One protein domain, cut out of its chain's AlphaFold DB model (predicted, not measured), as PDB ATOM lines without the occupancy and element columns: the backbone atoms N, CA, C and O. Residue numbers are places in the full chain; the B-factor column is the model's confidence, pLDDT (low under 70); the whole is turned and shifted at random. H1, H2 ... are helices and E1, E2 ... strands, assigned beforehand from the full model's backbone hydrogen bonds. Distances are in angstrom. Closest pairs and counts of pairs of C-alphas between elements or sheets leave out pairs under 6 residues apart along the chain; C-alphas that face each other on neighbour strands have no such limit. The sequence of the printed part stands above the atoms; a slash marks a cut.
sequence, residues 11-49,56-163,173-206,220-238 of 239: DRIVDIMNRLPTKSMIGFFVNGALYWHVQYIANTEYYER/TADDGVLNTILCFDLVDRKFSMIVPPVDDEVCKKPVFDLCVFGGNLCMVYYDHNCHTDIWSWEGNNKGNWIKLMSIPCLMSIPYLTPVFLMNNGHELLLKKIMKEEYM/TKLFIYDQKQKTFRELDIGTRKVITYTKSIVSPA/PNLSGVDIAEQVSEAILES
ATOM      1  N   ASP A  11      28.474  33.652 -39.207       66.00
ATOM      2  CA  ASP A  11      29.842  33.124 -39.288       66.00
ATOM      3  C   ASP A  11      30.439  32.817 -37.908       66.00
ATOM      4  O   ASP A  11      31.174  31.841 -37.749       66.00
ATOM      5  N   ARG A  12      30.062  33.582 -36.877       64.75
ATOM      6  CA  ARG A  12      30.509  33.327 -35.504       64.75
ATOM      7  C   ARG A  12      29.764  32.181 -34.835       64.75
ATOM      8  O   ARG A  12      30.345  31.524 -33.981       64.75
ATOM      9  N   ILE A  13      28.517  31.905 -35.220       63.19
ATOM     10  CA  ILE A  13      27.785  30.730 -34.720       63.19
ATOM     11  C   ILE A  13      28.459  29.449 -35.214       63.19
ATOM     12  O   ILE A  13      28.648  28.516 -34.438       63.19
ATOM     13  N   VAL A  14      28.868  29.416 -36.484       61.78
ATOM     14  CA  VAL A  14      29.595  28.276 -37.061       61.78
ATOM     15  C   VAL A  14      30.941  28.076 -36.364       61.78
ATOM     16  O   VAL A  14      31.304  26.947 -36.045       61.78
ATOM     17  N   ASP A  15      31.660  29.160 -36.070       66.25
ATOM     18  CA  ASP A  15      32.919  29.096 -35.324       66.25
ATOM     19  C   ASP A  15      32.709  28.613 -33.878       66.25
ATOM     20  O   ASP A  15      33.466  27.770 -33.405       66.25
ATOM     21  N   ILE A  16      31.635  29.047 -33.199       63.84
ATOM     22  CA  ILE A  16      31.243  28.511 -31.884       63.84
ATOM     23  C   ILE A  16      30.996  27.007 -31.993       63.84
ATOM     24  O   ILE A  16      31.640  26.255 -31.273       63.84
ATOM     25  N   MET A  17      30.139  26.569 -32.922       64.75
ATOM     26  CA  MET A  17      29.785  25.156 -33.123       64.75
ATOM     27  C   MET A  17      31.005  24.279 -33.422       64.75
ATOM     28  O   MET A  17      31.120  23.184 -32.880       64.75
ATOM     29  N   ASN A  18      31.939  24.768 -34.240       62.03
ATOM     30  CA  ASN A  18      33.172  24.052 -34.581       62.03
ATOM     31  C   ASN A  18      34.189  24.012 -33.430       62.03
ATOM     32  O   ASN A  18      35.071  23.154 -33.421       62.03
ATOM     33  N   ARG A  19      34.086  24.943 -32.476       60.25
ATOM     34  CA  ARG A  19      34.934  25.009 -31.279       60.25
ATOM     35  C   ARG A  19      34.303  24.350 -30.060       60.25
ATOM     36  O   ARG A  19      34.993  24.231 -29.046       60.25
ATOM     37  N   LEU A  20      33.036  23.927 -30.129       56.72
ATOM     38  CA  LEU A  20      32.419  23.189 -29.035       56.72
ATOM     39  C   LEU A  20      33.234  21.905 -28.822       56.72
ATOM     40  O   LEU A  20      33.411  21.126 -29.766       56.72
ATOM     41  N   PRO A  21      33.772  21.675 -27.615       49.69
ATOM     42  CA  PRO A  21      34.489  20.447 -27.341       49.69
ATOM     43  C   PRO A  21      33.564  19.259 -27.621       49.69
ATOM     44  O   PRO A  21      32.418  19.237 -27.189       49.69
ATOM     45  N   THR A  22      34.076  18.230 -28.298       47.25
ATOM     46  CA  THR A  22      33.358  16.982 -28.628       47.25
ATOM     47  C   THR A  22      32.925  16.163 -27.401       47.25
ATOM     48  O   THR A  22      32.388  15.062 -27.536       47.25
ATOM     49  N   LYS A  23      33.141  16.680 -26.186       52.41
ATOM     50  CA  LYS A  23      32.615  16.113 -24.948       52.41
ATOM     51  C   LYS A  23      31.126  16.432 -24.843       52.41
ATOM     52  O   LYS A  23      30.756  17.594 -24.771       52.41
ATOM     53  N   SER A  24      30.323  15.368 -24.818       54.59
ATOM     54  CA  SER A  24      28.898  15.279 -24.462       54.59
ATOM     55  C   SER A  24      28.270  16.572 -23.910       54.59
ATOM     56  O   SER A  24      28.061  16.700 -22.705       54.59
ATOM     57  N   MET A  25      27.933  17.515 -24.790       70.12
ATOM     58  CA  MET A  25      27.074  18.637 -24.424       70.12
ATOM     59  C   MET A  25      25.642  18.126 -24.319       70.12
ATOM     60  O   MET A  25      25.099  17.575 -25.279       70.12
ATOM     61  N   ILE A  26      25.037  18.289 -23.144       82.88
ATOM     62  CA  ILE A  26      23.634  17.941 -22.925       82.88
ATOM     63  C   ILE A  26      22.784  19.043 -23.560       82.88
ATOM     64  O   ILE A  26      22.914  20.216 -23.210       82.88
ATOM     65  N   GLY A  27      21.956  18.658 -24.531       88.88
ATOM     66  CA  GLY A  27      20.977  19.536 -25.162       88.88
ATOM     67  C   GLY A  27      19.582  19.298 -24.596       88.88
ATOM     68  O   GLY A  27      19.199  18.153 -24.361       88.88
ATOM     69  N   PHE A  28      18.811  20.366 -24.422       91.19
ATOM     70  CA  PHE A  28      17.434  20.311 -23.933       91.19
ATOM     71  C   PHE A  28      16.470  20.671 -25.060       91.19
ATOM     72  O   PHE A  28      16.689  21.655 -25.763       91.19
ATOM     73  N   PHE A  29      15.400  19.897 -25.232       92.00
ATOM     74  CA  PHE A  29      14.353  20.178 -26.215       92.00
ATOM     75  C   PHE A  29      13.105  20.711 -25.512       92.00
ATOM     76  O   PHE A  29      12.494  19.997 -24.718       92.00
ATOM     77  N   VAL A  30      12.721  21.954 -25.808       91.62
ATOM     78  CA  VAL A  30      11.540  22.605 -25.222       91.62
ATOM     79  C   VAL A  30      10.858  23.464 -26.281       91.62
ATOM     80  O   VAL A  30      11.524  24.200 -27.002       91.62
ATOM     81  N   ASN A  31       9.529  23.380 -26.384       90.31
ATOM     82  CA  ASN A  31       8.706  24.248 -27.241       90.31
ATOM     83  C   ASN A  31       9.186  24.365 -28.703       90.31
ATOM     84  O   ASN A  31       9.094  25.427 -29.308       90.31
ATOM     85  N   GLY A  32       9.686  23.269 -29.287       90.75
ATOM     86  CA  GLY A  32      10.133  23.263 -30.684       90.75
ATOM     87  C   GLY A  32      11.524  23.860 -30.914       90.75
ATOM     88  O   GLY A  32      11.884  24.118 -32.059       90.75
ATOM     89  N   ALA A  33      12.324  24.043 -29.865       93.25
ATOM     90  CA  ALA A  33      13.704  24.496 -29.963       93.25
ATOM     91  C   ALA A  33      14.647  23.607 -29.141       93.25
ATOM     92  O   ALA A  33      14.245  22.969 -28.164       93.25
ATOM     93  N   LEU A  34      15.910  23.559 -29.566       93.62
ATOM     94  CA  LEU A  34      16.999  22.898 -28.854       93.62
ATOM     95  C   LEU A  34      17.887  23.933 -28.171       93.62
ATOM     96  O   LEU A  34      18.219  24.957 -28.768       93.62
ATOM     97  N   TYR A  35      18.298  23.636 -26.944       93.00
ATOM     98  CA  TYR A  35      19.070  24.538 -26.103       93.00
ATOM     99  C   TYR A  35      20.320  23.859 -25.571       93.00
ATOM    100  O   TYR A  35      20.251  22.739 -25.069       93.00
ATOM    101  N   TRP A  36      21.443  24.567 -25.616       93.06
ATOM    102  CA  TRP A  36      22.708  24.116 -25.047       93.06
ATOM    103  C   TRP A  36      23.319  25.214 -24.200       93.06
ATOM    104  O   TRP A  36      23.371  26.376 -24.607       93.06
ATOM    105  N   HIS A  37      23.832  24.833 -23.037       90.44
ATOM    106  CA  HIS A  37      24.766  25.675 -22.307       90.44
ATOM    107  C   HIS A  37      26.110  25.621 -23.028       90.44
ATOM    108  O   HIS A  37      26.654  24.541 -23.260       90.44
ATOM    109  N   VAL A  38      26.621  26.785 -23.422       87.19
ATOM    110  CA  VAL A  38      27.892  26.890 -24.138       87.19
ATOM    111  C   VAL A  38      28.791  27.929 -23.482       87.19
ATOM    112  O   VAL A  38      28.343  28.971 -22.997       87.19
ATOM    113  N   GLN A  39      30.083  27.630 -23.496       82.88
ATOM    114  CA  GLN A  39      31.150  28.532 -23.093       82.88
ATOM    115  C   GLN A  39      31.855  29.040 -24.345       82.88
ATOM    116  O   GLN A  39      32.186  28.250 -25.229       82.88
ATOM    117  N   TYR A  40      32.087  30.346 -24.436       75.50
ATOM    118  CA  TYR A  40      32.847  30.928 -25.541       75.50
ATOM    119  C   TYR A  40      33.808  32.000 -25.047       75.50
ATOM    120  O   TYR A  40      33.537  32.700 -24.077       75.50
ATOM    121  N   ILE A  41      34.932  32.140 -25.747       76.56
ATOM    122  CA  ILE A  41      35.905  33.194 -25.480       76.56
ATOM    123  C   ILE A  41      35.438  34.453 -26.216       76.56
ATOM    124  O   ILE A  41      35.372  34.470 -27.448       76.56
ATOM    125  N   ALA A  42      35.084  35.503 -25.479       68.69
ATOM    126  CA  ALA A  42      34.832  36.806 -26.071       68.69
ATOM    127  C   ALA A  42      36.159  37.413 -26.547       68.69
ATOM    128  O   ALA A  42      37.127  37.455 -25.792       68.69
ATOM    129  N   ASN A  43      36.209  37.913 -27.788       63.44
ATOM    130  CA  ASN A  43      37.343  38.732 -28.220       63.44
ATOM    131  C   ASN A  43      37.381  39.992 -27.345       63.44
ATOM    132  O   ASN A  43      36.484  40.835 -27.413       63.44
ATOM    133  N   THR A  44      38.421  40.094 -26.526       56.72
ATOM    134  CA  THR A  44      38.626  41.130 -25.507       56.72
ATOM    135  C   THR A  44      38.819  42.535 -26.078       56.72
ATOM    136  O   THR A  44      38.621  43.504 -25.350       56.72
ATOM    137  N   GLU A  45      39.071  42.674 -27.387       55.81
ATOM    138  CA  GLU A  45      39.239  43.973 -28.066       55.81
ATOM    139  C   GLU A  45      38.051  44.940 -27.872       55.81
ATOM    140  O   GLU A  45      38.211  46.151 -28.007       55.81
ATOM    141  N   TYR A  46      36.853  44.443 -27.531       48.78
ATOM    142  CA  TYR A  46      35.663  45.284 -27.347       48.78
ATOM    143  C   TYR A  46      35.442  45.775 -25.902       48.78
ATOM    144  O   TYR A  46      34.743  46.767 -25.696       48.78
ATOM    145  N   TYR A  47      36.035  45.119 -24.897       50.06
ATOM    146  CA  TYR A  47      35.786  45.416 -23.477       50.06
ATOM    147  C   TYR A  47      36.879  46.270 -22.812       50.06
ATOM    148  O   TYR A  47      36.651  46.826 -21.738       50.06
ATOM    149  N   GLU A  48      38.018  46.493 -23.474       48.62
ATOM    150  CA  GLU A  48      39.098  47.348 -22.948       48.62
ATOM    151  C   GLU A  48      38.716  48.833 -22.804       48.62
ATOM    152  O   GLU A  48      39.391  49.587 -22.103       48.62
ATOM    153  N   ARG A  49      37.589  49.281 -23.377       48.28
ATOM    154  CA  ARG A  49      37.120  50.671 -23.219       48.28
ATOM    155  C   ARG A  49      36.581  50.984 -21.805       48.28
ATOM    156  O   ARG A  49      36.264  52.138 -21.529       48.28
ATOM    157  N   THR A  56      42.979  36.793 -13.930       48.06
ATOM    158  CA  THR A  56      42.794  35.349 -13.754       48.06
ATOM    159  C   THR A  56      42.809  34.656 -15.109       48.06
ATOM    160  O   THR A  56      42.214  35.122 -16.068       48.06
ATOM    161  N   ALA A  57      43.489  33.514 -15.215       49.66
ATOM    162  CA  ALA A  57      43.774  32.787 -16.464       49.66
ATOM    163  C   ALA A  57      42.551  32.322 -17.303       49.66
ATOM    164  O   ALA A  57      42.703  31.541 -18.237       49.66
ATOM    165  N   ASP A  58      41.350  32.793 -16.980       56.62
ATOM    166  CA  ASP A  58      40.073  32.442 -17.581       56.62
ATOM    167  C   ASP A  58      39.325  33.679 -18.151       56.62
ATOM    168  O   ASP A  58      38.195  33.562 -18.619       56.62
ATOM    169  N   ASP A  59      39.910  34.884 -18.114       59.75
ATOM    170  CA  ASP A  59      39.240  36.199 -18.257       59.75
ATOM    171  C   ASP A  59      38.458  36.490 -19.555       59.75
ATOM    172  O   ASP A  59      37.796  37.521 -19.657       59.75
ATOM    173  N   GLY A  60      38.442  35.579 -20.527       64.56
ATOM    174  CA  GLY A  60      37.641  35.712 -21.746       64.56
ATOM    175  C   GLY A  60      36.406  34.811 -21.823       64.56
ATOM    176  O   GLY A  60      35.591  35.012 -22.722       64.56
ATOM    177  N   VAL A  61      36.260  33.808 -20.948       72.06
ATOM    178  CA  VAL A  61      35.204  32.792 -21.095       72.06
ATOM    179  C   VAL A  61      33.872  33.301 -20.547       72.06
ATOM    180  O   VAL A  61      33.715  33.524 -19.345       72.06
ATOM    181  N   LEU A  62      32.896  33.458 -21.438       77.12
ATOM    182  CA  LEU A  62      31.513  33.800 -21.127       77.12
ATOM    183  C   LEU A  62      30.619  32.561 -21.244       77.12
ATOM    184  O   LEU A  62      30.752  31.771 -22.180       77.12
ATOM    185  N   ASN A  63      29.676  32.422 -20.307       81.50
ATOM    186  CA  ASN A  63      28.600  31.437 -20.375       81.50
ATOM    187  C   ASN A  63      27.396  32.044 -21.106       81.50
ATOM    188  O   ASN A  63      26.939  33.134 -20.763       81.50
ATOM    189  N   THR A  64      26.856  31.328 -22.086       87.12
ATOM    190  CA  THR A  64      25.618  31.700 -22.780       87.12
ATOM    191  C   THR A  64      24.800  30.457 -23.101       87.12
ATOM    192  O   THR A  64      25.217  29.325 -22.837       87.12
ATOM    193  N   ILE A  65      23.610  30.667 -23.650       90.50
ATOM    194  CA  ILE A  65      22.707  29.600 -24.055       90.50
ATOM    195  C   ILE A  65      22.531  29.699 -25.565       90.50
ATOM    196  O   ILE A  65      22.006  30.690 -26.078       90.50
ATOM    197  N   LEU A  66      22.980  28.670 -26.276       91.75
ATOM    198  CA  LEU A  66      22.730  28.528 -27.702       91.75
ATOM    199  C   LEU A  66      21.339  27.929 -27.891       91.75
ATOM    200  O   LEU A  66      21.037  26.881 -27.330       91.75
ATOM    201  N   CYS A  67      20.513  28.591 -28.690       92.50
ATOM    202  CA  CYS A  67      19.184  28.141 -29.069       92.50
ATOM    203  C   CYS A  67      19.168  27.838 -30.568       92.50
ATOM    204  O   CYS A  67      19.598  28.670 -31.368       92.50
ATOM    205  N   PHE A  68      18.648  26.677 -30.950       91.62
ATOM    206  CA  PHE A  68      18.298  26.350 -32.325       91.62
ATOM    207  C   PHE A  68      16.787  26.171 -32.431       91.62
ATOM    208  O   PHE A  68      16.234  25.195 -31.925       91.62
ATOM    209  N   ASP A  69      16.128  27.114 -33.094       91.06
ATOM    210  CA  ASP A  69      14.697  27.055 -33.372       91.06
ATOM    211  C   ASP A  69      14.448  26.094 -34.545       91.06
ATOM    212  O   ASP A  69      14.983  26.308 -35.636       91.06
ATOM    213  N   LEU A  70      13.663  25.026 -34.346       89.75
ATOM    214  CA  LEU A  70      13.398  24.044 -35.407       89.75
ATOM    215  C   LEU A  70      12.393  24.555 -36.447       89.75
ATOM    216  O   LEU A  70      12.419  24.082 -37.588       89.75
ATOM    217  N   VAL A  71      11.511  25.482 -36.070       90.19
ATOM    218  CA  VAL A  71      10.492  26.060 -36.954       90.19
ATOM    219  C   VAL A  71      11.172  26.989 -37.950       90.19
ATOM    220  O   VAL A  71      11.059  26.800 -39.162       90.19
ATOM    221  N   ASP A  72      11.948  27.938 -37.433       90.94
ATOM    222  CA  ASP A  72      12.651  28.932 -38.240       90.94
ATOM    223  C   ASP A  72      13.989  28.427 -38.790       90.94
ATOM    224  O   ASP A  72      14.557  29.052 -39.691       90.94
ATOM    225  N   ARG A  73      14.489  27.301 -38.259       91.44
ATOM    226  CA  ARG A  73      15.797  26.696 -38.567       91.44
ATOM    227  C   ARG A  73      16.944  27.682 -38.380       91.44
ATOM    228  O   ARG A  73      17.846  27.774 -39.215       91.44
ATOM    229  N   LYS A  74      16.888  28.451 -37.296       90.69
ATOM    230  CA  LYS A  74      17.840  29.526 -37.003       90.69
ATOM    231  C   LYS A  74      18.452  29.349 -35.635       90.69
ATOM    232  O   LYS A  74      17.780  28.992 -34.670       90.69
ATOM    233  N   PHE A  75      19.733  29.677 -35.568       89.06
ATOM    234  CA  PHE A  75      20.418  29.827 -34.303       89.06
ATOM    235  C   PHE A  75      20.178  31.218 -33.726       89.06
ATOM    236  O   PHE A  75      20.101  32.221 -34.438       89.06
ATOM    237  N   SER A  76      20.089  31.266 -32.408       89.38
ATOM    238  CA  SER A  76      20.076  32.489 -31.622       89.38
ATOM    239  C   SER A  76      20.811  32.251 -30.309       89.38
ATOM    240  O   SER A  76      21.061  31.111 -29.918       89.38
ATOM    241  N   MET A  77      21.181  33.332 -29.630       86.88
ATOM    242  CA  MET A  77      21.735  33.255 -28.284       86.88
ATOM    243  C   MET A  77      20.775  33.884 -27.300       86.88
ATOM    244  O   MET A  77      20.236  34.964 -27.546       86.88
ATOM    245  N   ILE A  78      20.607  33.205 -26.175       88.25
ATOM    246  CA  ILE A  78      19.870  33.714 -25.032       88.25
ATOM    247  C   ILE A  78      20.901  34.151 -24.003       88.25
ATOM    248  O   ILE A  78      21.710  33.356 -23.526       88.25
ATOM    249  N   VAL A  79      20.863  35.439 -23.679       84.38
ATOM    250  CA  VAL A  79      21.709  36.011 -22.637       84.38
ATOM    251  C   VAL A  79      21.101  35.621 -21.284       84.38
ATOM    252  O   VAL A  79      19.901  35.844 -21.088       84.38
ATOM    253  N   PRO A  80      21.879  35.026 -20.363       84.38
ATOM    254  CA  PRO A  80      21.447  34.814 -18.983       84.38
ATOM    255  C   PRO A  80      21.004  36.136 -18.327       84.38
ATOM    256  O   PRO A  80      21.432  37.206 -18.767       84.38
ATOM    257  N   PRO A  81      20.162  36.106 -17.280       79.38
ATOM    258  CA  PRO A  81      19.855  37.313 -16.526       79.38
ATOM    259  C   PRO A  81      21.161  37.928 -16.003       79.38
ATOM    260  O   PRO A  81      21.978  37.246 -15.385       79.38
ATOM    261  N   VAL A  82      21.368  39.209 -16.305       69.31
ATOM    262  CA  VAL A  82      22.487  39.987 -15.769       69.31
ATOM    263  C   VAL A  82      22.079  40.418 -14.371       69.31
ATOM    264  O   VAL A  82      21.106  41.156 -14.226       69.31
ATOM    265  N   ASP A  83      22.784  39.928 -13.357       61.25
ATOM    266  CA  ASP A  83      22.716  40.543 -12.038       61.25
ATOM    267  C   ASP A  83      23.728  41.693 -12.020       61.25
ATOM    268  O   ASP A  83      24.938  41.469 -12.114       61.25
ATOM    269  N   ASP A  84      23.223  42.927 -11.988       52.53
ATOM    270  CA  ASP A  84      24.028  44.153 -12.070       52.53
ATOM    271  C   ASP A  84      24.995  44.302 -10.872       52.53
ATOM    272  O   ASP A  84      25.914  45.121 -10.924       52.53
ATOM    273  N   GLU A  85      24.833  43.515  -9.798       48.12
ATOM    274  CA  GLU A  85      25.608  43.674  -8.559       48.12
ATOM    275  C   GLU A  85      26.808  42.729  -8.397       48.12
ATOM    276  O   GLU A  85      27.637  42.951  -7.509       48.12
ATOM    277  N   VAL A  86      26.974  41.692  -9.229       45.97
ATOM    278  CA  VAL A  86      28.009  40.676  -8.970       45.97
ATOM    279  C   VAL A  86      28.822  40.354 -10.222       45.97
ATOM    280  O   VAL A  86      28.440  39.540 -11.053       45.97
ATOM    281  N   CYS A  87      30.028  40.928 -10.284       44.91
ATOM    282  CA  CYS A  87      31.117  40.640 -11.230       44.91
ATOM    283  C   CYS A  87      31.655  39.188 -11.181       44.91
ATOM    284  O   CYS A  87      32.848  38.960 -11.375       44.91
ATOM    285  N   LYS A  88      30.824  38.187 -10.878       57.72
ATOM    286  CA  LYS A  88      31.207  36.775 -10.905       57.72
ATOM    287  C   LYS A  88      30.561  36.141 -12.122       57.72
ATOM    288  O   LYS A  88      29.355  36.247 -12.310       57.72
ATOM    289  N   LYS A  89      31.377  35.481 -12.946       64.94
ATOM    290  CA  LYS A  89      30.900  34.666 -14.065       64.94
ATOM    291  C   LYS A  89      29.789  33.751 -13.550       64.94
ATOM    292  O   LYS A  89      30.061  32.957 -12.645       64.94
ATOM    293  N   PRO A  90      28.558  33.870 -14.067       65.75
ATOM    294  CA  PRO A  90      27.454  33.115 -13.522       65.75
ATOM    295  C   PRO A  90      27.719  31.635 -13.773       65.75
ATOM    296  O   PRO A  90      27.918  31.208 -14.915       65.75
ATOM    297  N   VAL A  91      27.770  30.868 -12.690       79.44
ATOM    298  CA  VAL A  91      27.815  29.414 -12.739       79.44
ATOM    299  C   VAL A  91      26.369  28.949 -12.737       79.44
ATOM    300  O   VAL A  91      25.681  29.055 -11.720       79.44
ATOM    301  N   PHE A  92      25.906  28.466 -13.883       87.75
ATOM    302  CA  PHE A  92      24.552  27.959 -14.029       87.75
ATOM    303  C   PHE A  92      24.525  26.658 -14.817       87.75
ATOM    304  O   PHE A  92      25.396  26.419 -15.650       87.75
ATOM    305  N   ASP A  93      23.490  25.869 -14.558       89.12
ATOM    306  CA  ASP A  93      23.100  24.722 -15.370       89.12
ATOM    307  C   ASP A  93      21.739  25.000 -16.025       89.12
ATOM    308  O   ASP A  93      20.956  25.835 -15.560       89.12
ATOM    309  N   LEU A  94      21.450  24.295 -17.117       92.06
ATOM    310  CA  LEU A  94      20.127  24.289 -17.738       92.06
ATOM    311  C   LEU A  94      19.331  23.069 -17.285       92.06
ATOM    312  O   LEU A  94      19.891  22.011 -17.002       92.06
ATOM    313  N   CYS A  95      18.013  23.220 -17.237       92.62
ATOM    314  CA  CYS A  95      17.091  22.108 -17.060       92.62
ATOM    315  C   CYS A  95      15.741  22.401 -17.719       92.62
ATOM    316  O   CYS A  95      15.440  23.538 -18.093       92.62
ATOM    317  N   VAL A  96      14.907  21.369 -17.834       91.88
ATOM    318  CA  VAL A  96      13.484  21.529 -18.142       91.88
ATOM    319  C   VAL A  96      12.694  21.402 -16.852       91.88
ATOM    320  O   VAL A  96      12.776  20.389 -16.162       91.88
ATOM    321  N   PHE A  97      11.907  22.423 -16.520       91.56
ATOM    322  CA  PHE A  97      11.102  22.426 -15.305       91.56
ATOM    323  C   PHE A  97       9.721  23.019 -15.569       91.56
ATOM    324  O   PHE A  97       9.580  24.110 -16.123       91.56
ATOM    325  N   GLY A  98       8.676  22.266 -15.212       89.56
ATOM    326  CA  GLY A  98       7.291  22.649 -15.505       89.56
ATOM    327  C   GLY A  98       7.011  22.834 -17.002       89.56
ATOM    328  O   GLY A  98       6.208  23.689 -17.359       89.56
ATOM    329  N   GLY A  99       7.713  22.092 -17.869       90.12
ATOM    330  CA  GLY A  99       7.601  22.204 -19.330       90.12
ATOM    331  C   GLY A  99       8.296  23.425 -19.942       90.12
ATOM    332  O   GLY A  99       8.191  23.637 -21.145       90.12
ATOM    333  N   ASN A 100       9.013  24.220 -19.145       92.25
ATOM    334  CA  ASN A 100       9.737  25.395 -19.614       92.25
ATOM    335  C   ASN A 100      11.245  25.173 -19.530       92.25
ATOM    336  O   ASN A 100      11.732  24.432 -18.673       92.25
ATOM    337  N   LEU A 101      11.984  25.864 -20.397       93.75
ATOM    338  CA  LEU A 101      13.425  25.977 -20.253       93.75
ATOM    339  C   LEU A 101      13.712  26.790 -18.990       93.75
ATOM    340  O   LEU A 101      13.223  27.914 -18.830       93.75
ATOM    341  N   CYS A 102      14.521  26.219 -18.112       94.38
ATOM    342  CA  CYS A 102      14.933  26.840 -16.875       94.38
ATOM    343  C   CYS A 102      16.453  26.906 -16.770       94.38
ATOM    344  O   CYS A 102      17.186  26.076 -17.305       94.38
ATOM    345  N   MET A 103      16.904  27.922 -16.047       92.88
ATOM    346  CA  MET A 103      18.287  28.116 -15.658       92.88
ATOM    347  C   MET A 103      18.380  27.990 -14.141       92.88
ATOM    348  O   MET A 103      17.623  28.629 -13.406       92.88
ATOM    349  N   VAL A 104      19.319  27.172 -13.686       91.75
ATOM    350  CA  VAL A 104      19.628  26.960 -12.275       91.75
ATOM    351  C   VAL A 104      20.909  27.711 -11.970       91.75
ATOM    352  O   VAL A 104      21.987  27.299 -12.386       91.75
ATOM    353  N   TYR A 105      20.782  28.837 -11.285       89.25
ATOM    354  CA  TYR A 105      21.897  29.692 -10.913       89.25
ATOM    355  C   TYR A 105      22.380  29.355  -9.503       89.25
ATOM    356  O   TYR A 105      21.591  29.332  -8.555       89.25
ATOM    357  N   TYR A 106      23.682  29.109  -9.359       84.81
ATOM    358  CA  TYR A 106      24.286  28.746  -8.082       84.81
ATOM    359  C   TYR A 106      25.021  29.943  -7.481       84.81
ATOM    360  O   TYR A 106      26.151  30.241  -7.870       84.81
ATOM    361  N   ASP A 107      24.415  30.597  -6.487       79.69
ATOM    362  CA  ASP A 107      25.158  31.522  -5.637       79.69
ATOM    363  C   ASP A 107      26.005  30.702  -4.658       79.69
ATOM    364  O   ASP A 107      25.484  29.968  -3.813       79.69
ATOM    365  N   HIS A 108      27.327  30.843  -4.775       66.50
ATOM    366  CA  HIS A 108      28.313  30.146  -3.954       66.50
ATOM    367  C   HIS A 108      28.080  30.279  -2.443       66.50
ATOM    368  O   HIS A 108      28.536  29.413  -1.699       66.50
ATOM    369  N   ASN A 109      27.377  31.320  -1.986       68.19
ATOM    370  CA  ASN A 109      27.281  31.619  -0.561       68.19
ATOM    371  C   ASN A 109      25.862  31.618   0.021       68.19
ATOM    372  O   ASN A 109      25.745  31.609   1.246       68.19
ATOM    373  N   CYS A 110      24.794  31.644  -0.786       72.50
ATOM    374  CA  CYS A 110      23.486  32.021  -0.231       72.50
ATOM    375  C   CYS A 110      22.319  31.122  -0.648       72.50
ATOM    376  O   CYS A 110      21.483  30.781   0.191       72.50
ATOM    377  N   HIS A 111      22.212  30.743  -1.920       85.19
ATOM    378  CA  HIS A 111      21.033  30.037  -2.425       85.19
ATOM    379  C   HIS A 111      21.248  29.500  -3.844       85.19
ATOM    380  O   HIS A 111      22.210  29.830  -4.531       85.19
ATOM    381  N   THR A 112      20.332  28.647  -4.286       88.44
ATOM    382  CA  THR A 112      20.162  28.288  -5.692       88.44
ATOM    383  C   THR A 112      18.916  28.974  -6.226       88.44
ATOM    384  O   THR A 112      17.829  28.781  -5.685       88.44
ATOM    385  N   ASP A 113      19.063  29.758  -7.283       90.31
ATOM    386  CA  ASP A 113      17.946  30.408  -7.953       90.31
ATOM    387  C   ASP A 113      17.508  29.627  -9.179       90.31
ATOM    388  O   ASP A 113      18.329  29.187  -9.981       90.31
ATOM    389  N   ILE A 114      16.198  29.505  -9.354       92.06
ATOM    390  CA  ILE A 114      15.608  28.912 -10.548       92.06
ATOM    391  C   ILE A 114      14.939  30.025 -11.340       92.06
ATOM    392  O   ILE A 114      14.007  30.673 -10.860       92.06
ATOM    393  N   TRP A 115      15.398  30.212 -12.570       93.88
ATOM    394  CA  TRP A 115      14.850  31.159 -13.530       93.88
ATOM    395  C   TRP A 115      14.181  30.402 -14.672       93.88
ATOM    396  O   TRP A 115      14.671  29.360 -15.094       93.88
ATOM    397  N   SER A 116      13.067  30.911 -15.181       93.62
ATOM    398  CA  SER A 116      12.368  30.372 -16.347       93.62
ATOM    399  C   SER A 116      12.453  31.338 -17.513       93.62
ATOM    400  O   SER A 116      12.371  32.555 -17.329       93.62
ATOM    401  N   TRP A 117      12.636  30.783 -18.703       92.44
ATOM    402  CA  TRP A 117      12.683  31.520 -19.952       92.44
ATOM    403  C   TRP A 117      11.302  31.559 -20.609       92.44
ATOM    404  O   TRP A 117      10.742  30.517 -20.943       92.44
ATOM    405  N   GLU A 118      10.772  32.760 -20.854       89.31
ATOM    406  CA  GLU A 118       9.449  32.935 -21.478       89.31
ATOM    407  C   GLU A 118       9.450  32.881 -23.017       89.31
ATOM    408  O   GLU A 118       8.401  33.035 -23.641       89.31
ATOM    409  N   GLY A 119      10.603  32.718 -23.676       78.69
ATOM    410  CA  GLY A 119      10.642  32.601 -25.141       78.69
ATOM    411  C   GLY A 119      10.383  33.893 -25.920       78.69
ATOM    412  O   GLY A 119      10.424  33.872 -27.146       78.69
ATOM    413  N   ASN A 120      10.122  35.024 -25.259       68.50
ATOM    414  CA  ASN A 120       9.823  36.273 -25.954       68.50
ATOM    415  C   ASN A 120      11.095  37.039 -26.368       68.50
ATOM    416  O   ASN A 120      12.118  37.037 -25.685       68.50
ATOM    417  N   ASN A 121      10.996  37.775 -27.481       57.81
ATOM    418  CA  ASN A 121      12.087  38.569 -28.074       57.81
ATOM    419  C   ASN A 121      12.657  39.668 -27.152       57.81
ATOM    420  O   ASN A 121      13.540  40.406 -27.576       57.81
ATOM    421  N   LYS A 122      12.128  39.838 -25.933       60.31
ATOM    422  CA  LYS A 122      12.525  40.892 -24.992       60.31
ATOM    423  C   LYS A 122      13.518  40.427 -23.927       60.31
ATOM    424  O   LYS A 122      13.959  41.266 -23.144       60.31
ATOM    425  N   GLY A 123      13.908  39.150 -23.911       63.59
ATOM    426  CA  GLY A 123      14.921  38.693 -22.959       63.59
ATOM    427  C   GLY A 123      14.387  38.495 -21.542       63.59
ATOM    428  O   GLY A 123      15.115  38.751 -20.587       63.59
ATOM    429  N   ASN A 124      13.125  38.091 -21.385       82.69
ATOM    430  CA  ASN A 124      12.509  38.004 -20.063       82.69
ATOM    431  C   ASN A 124      12.785  36.643 -19.415       82.69
ATOM    432  O   ASN A 124      12.091  35.656 -19.659       82.69
ATOM    433  N   TRP A 125      13.801  36.619 -18.559       90.38
ATOM    434  CA  TRP A 125      13.927  35.608 -17.518       90.38
ATOM    435  C   TRP A 125      13.043  35.988 -16.333       90.38
ATOM    436  O   TRP A 125      13.086  37.126 -15.862       90.38
ATOM    437  N   ILE A 126      12.273  35.031 -15.821       91.38
ATOM    438  CA  ILE A 126      11.474  35.198 -14.606       91.38
ATOM    439  C   ILE A 126      12.036  34.294 -13.525       91.38
ATOM    440  O   ILE A 126      12.135  33.082 -13.705       91.38
ATOM    441  N   LYS A 127      12.374  34.877 -12.377       92.25
ATOM    442  CA  LYS A 127      12.765  34.113 -11.195       92.25
ATOM    443  C   LYS A 127      11.544  33.370 -10.659       92.25
ATOM    444  O   LYS A 127      10.591  34.001 -10.207       92.25
ATOM    445  N   LEU A 128      11.573  32.042 -10.718       91.69
ATOM    446  CA  LEU A 128      10.506  31.188 -10.198       91.69
ATOM    447  C   LEU A 128      10.601  31.062  -8.678       91.69
ATOM    448  O   LEU A 128       9.595  31.175  -7.983       91.69
ATOM    449  N   MET A 129      11.806  30.801  -8.166       91.62
ATOM    450  CA  MET A 129      12.048  30.610  -6.735       91.62
ATOM    451  C   MET A 129      13.537  30.646  -6.386       91.62
ATOM    452  O   MET A 129      14.398  30.496  -7.253       91.62
ATOM    453  N   SER A 130      13.804  30.780  -5.087       90.94
ATOM    454  CA  SER A 130      15.119  30.602  -4.473       90.94
ATOM    455  C   SER A 130      15.069  29.440  -3.493       90.94
ATOM    456  O   SER A 130      14.258  29.435  -2.565       90.94
ATOM    457  N   ILE A 131      15.958  28.474  -3.674       90.12
ATOM    458  CA  ILE A 131      16.175  27.369  -2.750       90.12
ATOM    459  C   ILE A 131      17.329  27.774  -1.832       90.12
ATOM    460  O   ILE A 131      18.433  28.014  -2.321       90.12
ATOM    461  N   PRO A 132      17.120  27.866  -0.512       87.38
ATOM    462  CA  PRO A 132      18.186  28.248   0.403       87.38
ATOM    463  C   PRO A 132      19.336  27.238   0.342       87.38
ATOM    464  O   PRO A 132      19.110  26.027   0.287       87.38
ATOM    465  N   CYS A 133      20.574  27.736   0.367       76.94
ATOM    466  CA  CYS A 133      21.741  26.870   0.408       76.94
ATOM    467  C   CYS A 133      21.836  26.234   1.798       76.94
ATOM    468  O   CYS A 133      22.001  26.920   2.809       76.94
ATOM    469  N   LEU A 134      21.749  24.909   1.866       73.38
ATOM    470  CA  LEU A 134      22.270  24.189   3.016       73.38
ATOM    471  C   LEU A 134      23.781  24.113   2.822       73.38
ATOM    472  O   LEU A 134      24.225  23.508   1.853       73.38
ATOM    473  N   MET A 135      24.571  24.686   3.735       66.50
ATOM    474  CA  MET A 135      26.046  24.722   3.648       66.50
ATOM    475  C   MET A 135      26.693  23.344   3.370       66.50
ATOM    476  O   MET A 135      27.817  23.271   2.886       66.50
ATOM    477  N   SER A 136      25.993  22.239   3.648       67.31
ATOM    478  CA  SER A 136      26.428  20.859   3.388       67.31
ATOM    479  C   SER A 136      25.984  20.268   2.034       67.31
ATOM    480  O   SER A 136      26.413  19.169   1.666       67.31
ATOM    481  N   ILE A 137      25.116  20.950   1.281       72.00
ATOM    482  CA  ILE A 137      24.474  20.441   0.061       72.00
ATOM    483  C   ILE A 137      24.452  21.521  -1.037       72.00
ATOM    484  O   ILE A 137      23.382  21.996  -1.420       72.00
ATOM    485  N   PRO A 138      25.623  21.915  -1.566       75.94
ATOM    486  CA  PRO A 138      25.661  22.819  -2.704       75.94
ATOM    487  C   PRO A 138      25.166  22.110  -3.978       75.94
ATOM    488  O   PRO A 138      25.163  20.876  -4.050       75.94
ATOM    489  N   TYR A 139      24.805  22.913  -4.982       82.25
ATOM    490  CA  TYR A 139      24.475  22.484  -6.348       82.25
ATOM    491  C   TYR A 139      23.256  21.552  -6.442       82.25
ATOM    492  O   TYR A 139      23.364  20.363  -6.755       82.25
ATOM    493  N   LEU A 140      22.071  22.095  -6.155       87.31
ATOM    494  CA  LEU A 140      20.796  21.386  -6.285       87.31
ATOM    495  C   LEU A 140      20.081  21.792  -7.575       87.31
ATOM    496  O   LEU A 140      19.933  22.975  -7.844       87.31
ATOM    497  N   THR A 141      19.579  20.824  -8.333       88.69
ATOM    498  CA  THR A 141      18.811  21.068  -9.563       88.69
ATOM    499  C   THR A 141      17.380  20.576  -9.391       88.69
ATOM    500  O   THR A 141      17.188  19.451  -8.912       88.69
ATOM    501  N   PRO A 142      16.368  21.387  -9.746       92.25
ATOM    502  CA  PRO A 142      14.978  20.969  -9.683       92.25
ATOM    503  C   PRO A 142      14.707  19.853 -10.684       92.25
ATOM    504  O   PRO A 142      15.150  19.910 -11.826       92.25
ATOM    505  N   VAL A 143      13.960  18.846 -10.234       90.31
ATOM    506  CA  VAL A 143      13.478  17.753 -11.083       90.31
ATOM    507  C   VAL A 143      11.994  17.966 -11.378       90.31
ATOM    508  O   VAL A 143      11.612  18.111 -12.532       90.31
ATOM    509  N   PHE A 144      11.141  18.045 -10.348       90.19
ATOM    510  CA  PHE A 144       9.709  18.330 -10.513       90.19
ATOM    511  C   PHE A 144       9.033  18.771  -9.206       90.19
ATOM    512  O   PHE A 144       9.580  18.605  -8.113       90.19
ATOM    513  N   LEU A 145       7.825  19.325  -9.335       91.06
ATOM    514  CA  LEU A 145       6.959  19.713  -8.220       91.06
ATOM    515  C   LEU A 145       6.038  18.567  -7.792       91.06
ATOM    516  O   LEU A 145       5.438  17.888  -8.621       91.06
ATOM    517  N   MET A 146       5.877  18.413  -6.484       90.31
ATOM    518  CA  MET A 146       5.015  17.438  -5.820       90.31
ATOM    519  C   MET A 146       4.014  18.147  -4.910       90.31
ATOM    520  O   MET A 146       4.160  19.335  -4.608       90.31
ATOM    521  N   ASN A 147       2.999  17.408  -4.454       91.00
ATOM    522  CA  ASN A 147       2.013  17.879  -3.477       91.00
ATOM    523  C   ASN A 147       1.424  19.246  -3.858       91.00
ATOM    524  O   ASN A 147       1.509  20.200  -3.090       91.00
ATOM    525  N   ASN A 148       0.875  19.354  -5.074       89.25
ATOM    526  CA  ASN A 148       0.288  20.589  -5.614       89.25
ATOM    527  C   ASN A 148       1.246  21.797  -5.615       89.25
ATOM    528  O   ASN A 148       0.816  22.936  -5.454       89.25
ATOM    529  N   GLY A 149       2.548  21.556  -5.777       88.06
ATOM    530  CA  GLY A 149       3.563  22.610  -5.822       88.06
ATOM    531  C   GLY A 149       4.169  22.977  -4.470       88.06
ATOM    532  O   GLY A 149       5.040  23.841  -4.425       88.06
ATOM    533  N   HIS A 150       3.757  22.333  -3.375       91.25
ATOM    534  CA  HIS A 150       4.312  22.603  -2.045       91.25
ATOM    535  C   HIS A 150       5.685  21.970  -1.820       91.25
ATOM    536  O   HIS A 150       6.486  22.499  -1.044       91.25
ATOM    537  N   GLU A 151       5.961  20.854  -2.489       93.56
ATOM    538  CA  GLU A 151       7.224  20.140  -2.371       93.56
ATOM    539  C   GLU A 151       7.971  20.133  -3.699       93.56
ATOM    540  O   GLU A 151       7.378  20.015  -4.770       93.56
ATOM    541  N   LEU A 152       9.291  20.246  -3.629       93.81
ATOM    542  CA  LEU A 152      10.176  20.218  -4.783       93.81
ATOM    543  C   LEU A 152      11.131  19.035  -4.657       93.81
ATOM    544  O   LEU A 152      11.862  18.939  -3.668       93.81
ATOM    545  N   LEU A 153      11.145  18.155  -5.659       93.38
ATOM    546  CA  LEU A 153      12.194  17.151  -5.771       93.38
ATOM    547  C   LEU A 153      13.437  17.793  -6.388       93.38
ATOM    548  O   LEU A 153      13.387  18.371  -7.474       93.38
ATOM    549  N   LEU A 154      14.553  17.651  -5.689       92.44
ATOM    550  CA  LEU A 154      15.855  18.186  -6.043       92.44
ATOM    551  C   LEU A 154      16.847  17.050  -6.246       92.44
ATOM    552  O   LEU A 154      16.877  16.088  -5.478       92.44
ATOM    553  N   LYS A 155      17.707  17.197  -7.247       90.19
ATOM    554  CA  LYS A 155      18.852  16.325  -7.493       90.19
ATOM    555  C   LYS A 155      20.130  17.065  -7.137       90.19
ATOM    556  O   LYS A 155      20.330  18.192  -7.579       90.19
ATOM    557  N   LYS A 156      21.014  16.429  -6.370       87.25
ATOM    558  CA  LYS A 156      22.359  16.965  -6.136       87.25
ATOM    559  C   LYS A 156      23.235  16.720  -7.360       87.25
ATOM    560  O   LYS A 156      23.408  15.569  -7.766       87.25
ATOM    561  N   ILE A 157      23.802  17.786  -7.910       80.69
ATOM    562  CA  ILE A 157      24.828  17.716  -8.947       80.69
ATOM    563  C   ILE A 157      26.191  17.642  -8.257       80.69
ATOM    564  O   ILE A 157      26.533  18.471  -7.417       80.69
ATOM    565  N   MET A 158      26.970  16.612  -8.582       71.06
ATOM    566  CA  MET A 158      28.365  16.530  -8.156       71.06
ATOM    567  C   MET A 158      29.232  17.106  -9.268       71.06
ATOM    568  O   MET A 158      29.248  16.563 -10.367       71.06
ATOM    569  N   LYS A 159      29.926  18.216  -8.995       65.31
ATOM    570  CA  LYS A 159      30.912  18.766  -9.928       65.31
ATOM    571  C   LYS A 159      32.214  17.974  -9.851       65.31
ATOM    572  O   LYS A 159      32.724  17.737  -8.756       65.31
ATOM    573  N   GLU A 160      32.749  17.618 -11.017       55.16
ATOM    574  CA  GLU A 160      34.003  16.865 -11.176       55.16
ATOM    575  C   GLU A 160      35.206  17.547 -10.494       55.16
ATOM    576  O   GLU A 160      36.113  16.870 -10.023       55.16
ATOM    577  N   GLU A 161      35.194  18.878 -10.357       53.53
ATOM    578  CA  GLU A 161      36.300  19.675  -9.793       53.53
ATOM    579  C   GLU A 161      36.652  19.349  -8.331       53.53
ATOM    580  O   GLU A 161      37.763  19.629  -7.887       53.53
ATOM    581  N   TYR A 162      35.741  18.725  -7.579       52.34
ATOM    582  CA  TYR A 162      35.993  18.299  -6.196       52.34
ATOM    583  C   TYR A 162      36.360  16.815  -6.081       52.34
ATOM    584  O   TYR A 162      36.414  16.270  -4.974       52.34
ATOM    585  N   MET A 163      36.589  16.131  -7.203       49.12
ATOM    586  CA  MET A 163      36.879  14.706  -7.202       49.12
ATOM    587  C   MET A 163      38.368  14.448  -7.027       49.12
ATOM    588  O   MET A 163      39.199  14.757  -7.877       49.12
ATOM    589  N   THR A 173      23.606   9.213  -6.937       77.00
ATOM    590  CA  THR A 173      22.732  10.370  -7.141       77.00
ATOM    591  C   THR A 173      21.896  10.538  -5.877       77.00
ATOM    592  O   THR A 173      21.147   9.633  -5.508       77.00
ATOM    593  N   LYS A 174      22.064  11.669  -5.188       87.00
ATOM    594  CA  LYS A 174      21.264  12.004  -4.012       87.00
ATOM    595  C   LYS A 174      20.079  12.849  -4.432       87.00
ATOM    596  O   LYS A 174      20.235  13.813  -5.187       87.00
ATOM    597  N   LEU A 175      18.918  12.482  -3.914       90.56
ATOM    598  CA  LEU A 175      17.677  13.204  -4.115       90.56
ATOM    599  C   LEU A 175      17.235  13.808  -2.792       90.56
ATOM    600  O   LEU A 175      17.409  13.211  -1.731       90.56
ATOM    601  N   PHE A 176      16.664  14.998  -2.865       92.19
ATOM    602  CA  PHE A 176      16.169  15.731  -1.714       92.19
ATOM    603  C   PHE A 176      14.765  16.214  -2.004       92.19
ATOM    604  O   PHE A 176      14.457  16.598  -3.127       92.19
ATOM    605  N   ILE A 177      13.925  16.226  -0.981       94.06
ATOM    606  CA  ILE A 177      12.639  16.902  -1.037       94.06
ATOM    607  C   ILE A 177      12.764  18.183  -0.231       94.06
ATOM    608  O   ILE A 177      13.141  18.141   0.942       94.06
ATOM    609  N   TYR A 178      12.456  19.301  -0.877       94.12
ATOM    610  CA  TYR A 178      12.359  20.608  -0.253       94.12
ATOM    611  C   TYR A 178      10.888  20.984  -0.067       94.12
ATOM    612  O   TYR A 178      10.157  21.126  -1.048       94.12
ATOM    613  N   ASP A 179      10.453  21.136   1.183       93.81
ATOM    614  CA  ASP A 179       9.140  21.696   1.514       93.81
ATOM    615  C   ASP A 179       9.258  23.222   1.520       93.81
ATOM    616  O   ASP A 179       9.929  23.806   2.375       93.81
ATOM    617  N   GLN A 180       8.601  23.881   0.568       90.56
ATOM    618  CA  GLN A 180       8.695  25.332   0.403       90.56
ATOM    619  C   GLN A 180       8.008  26.099   1.540       90.56
ATOM    620  O   GLN A 180       8.426  27.201   1.898       90.56
ATOM    621  N   LYS A 181       6.950  25.523   2.125       90.69
ATOM    622  CA  LYS A 181       6.157  26.153   3.186       90.69
ATOM    623  C   LYS A 181       6.896  26.098   4.519       90.69
ATOM    624  O   LYS A 181       6.946  27.093   5.238       90.69
ATOM    625  N   GLN A 182       7.461  24.937   4.840       92.88
ATOM    626  CA  GLN A 182       8.212  24.703   6.073       92.88
ATOM    627  C   GLN A 182       9.679  25.126   5.952       92.88
ATOM    628  O   GLN A 182      10.345  25.309   6.968       92.88
ATOM    629  N   LYS A 183      10.176  25.303   4.721       90.44
ATOM    630  CA  LYS A 183      11.582  25.574   4.398       90.44
ATOM    631  C   LYS A 183      12.521  24.492   4.938       90.44
ATOM    632  O   LYS A 183      13.614  24.792   5.414       90.44
ATOM    633  N   THR A 184      12.094  23.235   4.867       92.75
ATOM    634  CA  THR A 184      12.851  22.078   5.356       92.75
ATOM    635  C   THR A 184      13.292  21.187   4.204       92.75
ATOM    636  O   THR A 184      12.661  21.139   3.149       92.75
ATOM    637  N   PHE A 185      14.391  20.467   4.420       92.56
ATOM    638  CA  PHE A 185      14.895  19.471   3.486       92.56
ATOM    639  C   PHE A 185      14.861  18.096   4.131       92.56
ATOM    640  O   PHE A 185      15.168  17.948   5.316       92.56
ATOM    641  N   ARG A 186      14.567  17.081   3.326       93.00
ATOM    642  CA  ARG A 186      14.779  15.678   3.682       93.00
ATOM    643  C   ARG A 186      15.452  14.949   2.532       93.00
ATOM    644  O   ARG A 186      15.082  15.147   1.377       93.00
ATOM    645  N   GLU A 187      16.452  14.132   2.838       92.06
ATOM    646  CA  GLU A 187      17.040  13.227   1.848       92.06
ATOM    647  C   GLU A 187      16.007  12.149   1.504       92.06
ATOM    648  O   GLU A 187      15.382  11.567   2.392       92.06
ATOM    649  N   LEU A 188      15.800  11.915   0.211       90.12
ATOM    650  CA  LEU A 188      14.930  10.860  -0.282       90.12
ATOM    651  C   LEU A 188      15.778   9.616  -0.546       90.12
ATOM    652  O   LEU A 188      16.504   9.551  -1.541       90.12
ATOM    653  N   ASP A 189      15.674   8.623   0.336       86.19
ATOM    654  CA  ASP A 189      16.297   7.324   0.101       86.19
ATOM    655  C   ASP A 189      15.389   6.448  -0.763       86.19
ATOM    656  O   ASP A 189      14.349   5.957  -0.329       86.19
ATOM    657  N   ILE A 190      15.799   6.250  -2.013       78.44
ATOM    658  CA  ILE A 190      15.117   5.365  -2.964       78.44
ATOM    659  C   ILE A 190      15.585   3.898  -2.790       78.44
ATOM    660  O   ILE A 190      15.094   2.981  -3.452       78.44
ATOM    661  N   GLY A 191      16.509   3.629  -1.859       74.69
ATOM    662  CA  GLY A 191      17.074   2.301  -1.639       74.69
ATOM    663  C   GLY A 191      17.869   1.820  -2.857       74.69
ATOM    664  O   GLY A 191      18.614   2.589  -3.465       74.69
ATOM    665  N   THR A 192      17.719   0.540  -3.213       62.59
ATOM    666  CA  THR A 192      18.281  -0.083  -4.430       62.59
ATOM    667  C   THR A 192      17.310  -0.061  -5.615       62.59
ATOM    668  O   THR A 192      17.535  -0.749  -6.613       62.59
ATOM    669  N   ARG A 193      16.198   0.683  -5.519       60.62
ATOM    670  CA  ARG A 193      15.173   0.681  -6.566       60.62
ATOM    671  C   ARG A 193      15.725   1.322  -7.839       60.62
ATOM    672  O   ARG A 193      16.407   2.345  -7.807       60.62
ATOM    673  N   LYS A 194      15.455   0.666  -8.965       57.97
ATOM    674  CA  LYS A 194      15.972   1.040 -10.281       57.97
ATOM    675  C   LYS A 194      15.238   2.284 -10.776       57.97
ATOM    676  O   LYS A 194      14.013   2.278 -10.853       57.97
ATOM    677  N   VAL A 195      15.981   3.331 -11.130       57.12
ATOM    678  CA  VAL A 195      15.431   4.461 -11.891       57.12
ATOM    679  C   VAL A 195      15.089   3.937 -13.284       57.12
ATOM    680  O   VAL A 195      15.961   3.413 -13.979       57.12
ATOM    681  N   ILE A 196      13.816   4.027 -13.665       57.84
ATOM    682  CA  ILE A 196      13.360   3.717 -15.018       57.84
ATOM    683  C   ILE A 196      13.204   5.052 -15.737       57.84
ATOM    684  O   ILE A 196      12.346   5.855 -15.381       57.84
ATOM    685  N   THR A 197      14.064   5.300 -16.721       51.69
ATOM    686  CA  THR A 197      13.942   6.451 -17.615       51.69
ATOM    687  C   THR A 197      13.054   6.054 -18.785       51.69
ATOM    688  O   THR A 197      13.410   5.152 -19.544       51.69
ATOM    689  N   TYR A 198      11.911   6.716 -18.935       48.97
ATOM    690  CA  TYR A 198      11.076   6.586 -20.125       48.97
ATOM    691  C   TYR A 198      11.482   7.662 -21.127       48.97
ATOM    692  O   TYR A 198      11.239   8.846 -20.911       48.97
ATOM    693  N   THR A 199      12.104   7.253 -22.230       49.69
ATOM    694  CA  THR A 199      12.377   8.155 -23.350       49.69
ATOM    695  C   THR A 199      11.263   7.997 -24.369       49.69
ATOM    696  O   THR A 199      11.136   6.948 -25.003       49.69
ATOM    697  N   LYS A 200      10.443   9.030 -24.552       48.12
ATOM    698  CA  LYS A 200       9.463   9.046 -25.638       48.12
ATOM    699  C   LYS A 200      10.219   9.245 -26.954       48.12
ATOM    700  O   LYS A 200      10.833  10.288 -27.165       48.12
ATOM    701  N   SER A 201      10.222   8.229 -27.816       53.44
ATOM    702  CA  SER A 201      10.827   8.333 -29.147       53.44
ATOM    703  C   SER A 201      10.121   9.428 -29.951       53.44
ATOM    704  O   SER A 201       8.899   9.413 -30.090       53.44
ATOM    705  N   ILE A 202      10.896  10.373 -30.490       53.59
ATOM    706  CA  ILE A 202      10.405  11.420 -31.406       53.59
ATOM    707  C   ILE A 202      10.157  10.832 -32.807       53.59
ATOM    708  O   ILE A 202       9.459  11.418 -33.634       53.59
ATOM    709  N   VAL A 203      10.683   9.635 -33.079       44.16
ATOM    710  CA  VAL A 203      10.410   8.900 -34.310       44.16
ATOM    711  C   VAL A 203       9.078   8.180 -34.128       44.16
ATOM    712  O   VAL A 203       8.988   7.211 -33.372       44.16
ATOM    713  N   SER A 204       8.032   8.662 -34.805       43.97
ATOM    714  CA  SER A 204       6.861   7.818 -35.054       43.97
ATOM    715  C   SER A 204       7.349   6.596 -35.831       43.97
ATOM    716  O   SER A 204       8.074   6.803 -36.810       43.97
ATOM    717  N   PRO A 205       6.991   5.356 -35.447       43.50
ATOM    718  CA  PRO A 205       7.238   4.216 -36.311       43.50
ATOM    719  C   PRO A 205       6.617   4.564 -37.660       43.50
ATOM    720  O   PRO A 205       5.427   4.895 -37.737       43.50
ATOM    721  N   ALA A 206       7.438   4.597 -38.708       43.03
ATOM    722  CA  ALA A 206       6.905   4.663 -40.051       43.03
ATOM    723  C   ALA A 206       5.905   3.507 -40.163       43.03
ATOM    724  O   ALA A 206       6.201   2.389 -39.747       43.03
ATOM    725  N   PRO A 220      20.491  -0.850 -22.873       33.91
ATOM    726  CA  PRO A 220      20.945  -0.679 -21.492       33.91
ATOM    727  C   PRO A 220      21.987   0.434 -21.274       33.91
ATOM    728  O   PRO A 220      22.424   0.603 -20.143       33.91
ATOM    729  N   ASN A 221      22.385   1.203 -22.295       34.56
ATOM    730  CA  ASN A 221      23.440   2.217 -22.168       34.56
ATOM    731  C   ASN A 221      23.130   3.487 -22.974       34.56
ATOM    732  O   ASN A 221      23.524   3.605 -24.130       34.56
ATOM    733  N   LEU A 222      22.469   4.452 -22.335       34.44
ATOM    734  CA  LEU A 222      22.419   5.850 -22.773       34.44
ATOM    735  C   LEU A 222      22.633   6.749 -21.550       34.44
ATOM    736  O   LEU A 222      21.695   7.144 -20.863       34.44
ATOM    737  N   SER A 223      23.895   7.056 -21.252       35.78
ATOM    738  CA  SER A 223      24.263   8.149 -20.354       35.78
ATOM    739  C   SER A 223      24.086   9.469 -21.112       35.78
ATOM    740  O   SER A 223      24.969   9.853 -21.874       35.78
ATOM    741  N   GLY A 224      22.937  10.132 -20.960       38.12
ATOM    742  CA  GLY A 224      22.730  11.460 -21.560       38.12
ATOM    743  C   GLY A 224      21.300  11.852 -21.932       38.12
ATOM    744  O   GLY A 224      21.136  12.793 -22.697       38.12
ATOM    745  N   VAL A 225      20.270  11.160 -21.436       36.88
ATOM    746  CA  VAL A 225      18.870  11.498 -21.741       36.88
ATOM    747  C   VAL A 225      18.187  12.066 -20.503       36.88
ATOM    748  O   VAL A 225      18.251  11.464 -19.428       36.88
ATOM    749  N   ASP A 226      17.565  13.232 -20.664       47.38
ATOM    750  CA  ASP A 226      16.916  13.956 -19.580       47.38
ATOM    751  C   ASP A 226      15.527  13.391 -19.240       47.38
ATOM    752  O   ASP A 226      14.794  12.889 -20.095       47.38
ATOM    753  N   ILE A 227      15.204  13.469 -17.951       44.78
ATOM    754  CA  ILE A 227      14.012  12.924 -17.300       44.78
ATOM    755  C   ILE A 227      13.092  14.107 -17.010       44.78
ATOM    756  O   ILE A 227      13.286  14.802 -16.017       44.78
ATOM    757  N   ALA A 228      12.088  14.338 -17.852       39.97
ATOM    758  CA  ALA A 228      11.091  15.378 -17.597       39.97
ATOM    759  C   ALA A 228       9.745  15.086 -18.277       39.97
ATOM    760  O   ALA A 228       9.213  15.913 -19.000       39.97
ATOM    761  N   GLU A 229       9.187  13.901 -18.045       37.47
ATOM    762  CA  GLU A 229       7.747  13.616 -18.089       37.47
ATOM    763  C   GLU A 229       7.582  12.187 -17.540       37.47
ATOM    764  O   GLU A 229       8.285  11.289 -17.981       37.47
ATOM    765  N   GLN A 230       6.679  11.962 -16.578       35.62
ATOM    766  CA  GLN A 230       6.293  10.636 -16.036       35.62
ATOM    767  C   GLN A 230       7.095  10.018 -14.866       35.62
ATOM    768  O   GLN A 230       7.081   8.803 -14.684       35.62
ATOM    769  N   VAL A 231       7.688  10.811 -13.965       40.59
ATOM    770  CA  VAL A 231       8.011  10.289 -12.608       40.59
ATOM    771  C   VAL A 231       6.770  10.290 -11.689       40.59
ATOM    772  O   VAL A 231       6.757   9.628 -10.653       40.59
ATOM    773  N   SER A 232       5.687  10.977 -12.078       37.97
ATOM    774  CA  SER A 232       4.475  11.103 -11.257       37.97
ATOM    775  C   SER A 232       3.710   9.790 -11.074       37.97
ATOM    776  O   SER A 232       3.220   9.544  -9.978       37.97
ATOM    777  N   GLU A 233       3.621   8.931 -12.094       31.83
ATOM    778  CA  GLU A 233       2.806   7.706 -12.002       31.83
ATOM    779  C   GLU A 233       3.471   6.622 -11.142       31.83
ATOM    780  O   GLU A 233       2.810   6.006 -10.313       31.83
ATOM    781  N   ALA A 234       4.795   6.459 -11.220       36.94
ATOM    782  CA  ALA A 234       5.493   5.391 -10.496       36.94
ATOM    783  C   ALA A 234       5.616   5.624  -8.974       36.94
ATOM    784  O   ALA A 234       5.806   4.672  -8.219       36.94
ATOM    785  N   ILE A 235       5.534   6.876  -8.503       42.88
ATOM    786  CA  ILE A 235       5.596   7.188  -7.064       42.88
ATOM    787  C   ILE A 235       4.207   7.080  -6.416       42.88
ATOM    788  O   ILE A 235       4.112   6.635  -5.271       42.88
ATOM    789  N   LEU A 236       3.139   7.409  -7.154       37.75
ATOM    790  CA  LEU A 236       1.754   7.344  -6.669       37.75
ATOM    791  C   LEU A 236       1.246   5.911  -6.447       37.75
ATOM    792  O   LEU A 236       0.403   5.711  -5.582       37.75
ATOM    793  N   GLU A 237       1.791   4.908  -7.138       33.47
ATOM    794  CA  GLU A 237       1.433   3.494  -6.913       33.47
ATOM    795  C   GLU A 237       2.117   2.864  -5.682       33.47
ATOM    796  O   GLU A 237       1.903   1.690  -5.382       33.47
ATOM    797  N   SER A 238       2.955   3.620  -4.961       37.78
ATOM    798  CA  SER A 238       3.747   3.109  -3.830       37.78
ATOM    799  C   SER A 238       3.431   3.739  -2.467       37.78
ATOM    800  O   SER A 238       4.180   3.495  -1.516       37.78
TER     801      SER A 238
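Overview. This is residues 11 to 49, 56 to 163, 173 to 206 and 220 to 238 of the 239 residues of the protein "FBA_1 domain-containing protein" of Acer yangbiense (UniProt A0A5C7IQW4). Three strongly twisted four-stranded sheets stand one after another like blades of a fan, partly face to face, with E5 to E8 between E1 to E4 and E9 to E12. Their first strands E1, E5 and E9 run along the inner side, while E4, E8 and E12 spread apart; H1 is beside the first sheet, H2 is off the sheets, and residues 201 to 206 stick out. The printed part has 200 residues, with named elements in the order H1, E1 to E12, H2; each sheet is antiparallel, its strands in chain order. The class is mostly strand, though under half of the residues are in named elements. The whole is compact, with a radius of gyration of the C-alphas of 18.4 A and spans of 59 by 52 by 36 A.

Along the chain. Find C-alpha 11 at (29.842, 33.124, -39.288); from there H1 runs 12.5 A to residue 19. Next come E1, residues 27 to 30, E2, 33 to 41, 24.3 A long, E3, 61 to 69, 24.6 A long, and E4, 74 to 78. Look for E5 at C-alpha 92, (24.552, 27.959, -14.029); it ends at 97, before E6, 100 to 106, E7, 111 to 117, and E8, 125 to 132, 19.8 A long. Then read E9, 140 to 146, E10, 151 to 156, E11, 175 to 179, E12, 184 to 188, and H2, 232 to 236, ending at (1.754, 7.344, -6.669).

Arrangement. H1 is on the first sheet at a height of 7.8 A, over none of its strands; its closest C-alphas to E2 are Ile 16 and Tyr 40, 7.0 A. In the hairpin E1 and E2, find N 28 and O 35 at 2.9 A; between E2 and E3, N 36 and O 66 at 2.9 A. E2 bends by 54 degrees at residue 37. The sheets form a stack, face to face in turn: the first two have best planes 10 degrees apart, and the closest C-alphas of E1 and E5 are Phe 28 and Cys 95, 7.1 A. E5 to E8 form a meander, each strand the antiparallel neighbour of the one before; N 95 and O 102 are 3.0 A apart. The closest C-alphas of E5 and E9 are Phe 97 and Phe 144, 6.5 A; in the hairpin E9 and E10, N 143 and O 153 are 2.9 A apart. H2 and E9 are only just apart, at 8.4 A. In H1 every O i to N i+4 pair is within hydrogen-bond range; in H2 0 of 1 is, and 1 of 2 O i to N i+3 pairs.

Size, cuts and confidence. The C-alphas farthest apart, of Arg 49 and Glu 237, are 61.4 A apart. Residues 50 to 55, 164 to 172 and 207 to 219 are not printed, with C-alpha gaps of 18.9 A, 14.8 A and 23.9 A. Of the links printed whole, E4 to E5 is long. Mean pLDDT of the printed part is 73.2; 83 residues are under 70, among them 11 to 24, 192 to 206 and 220 to 238.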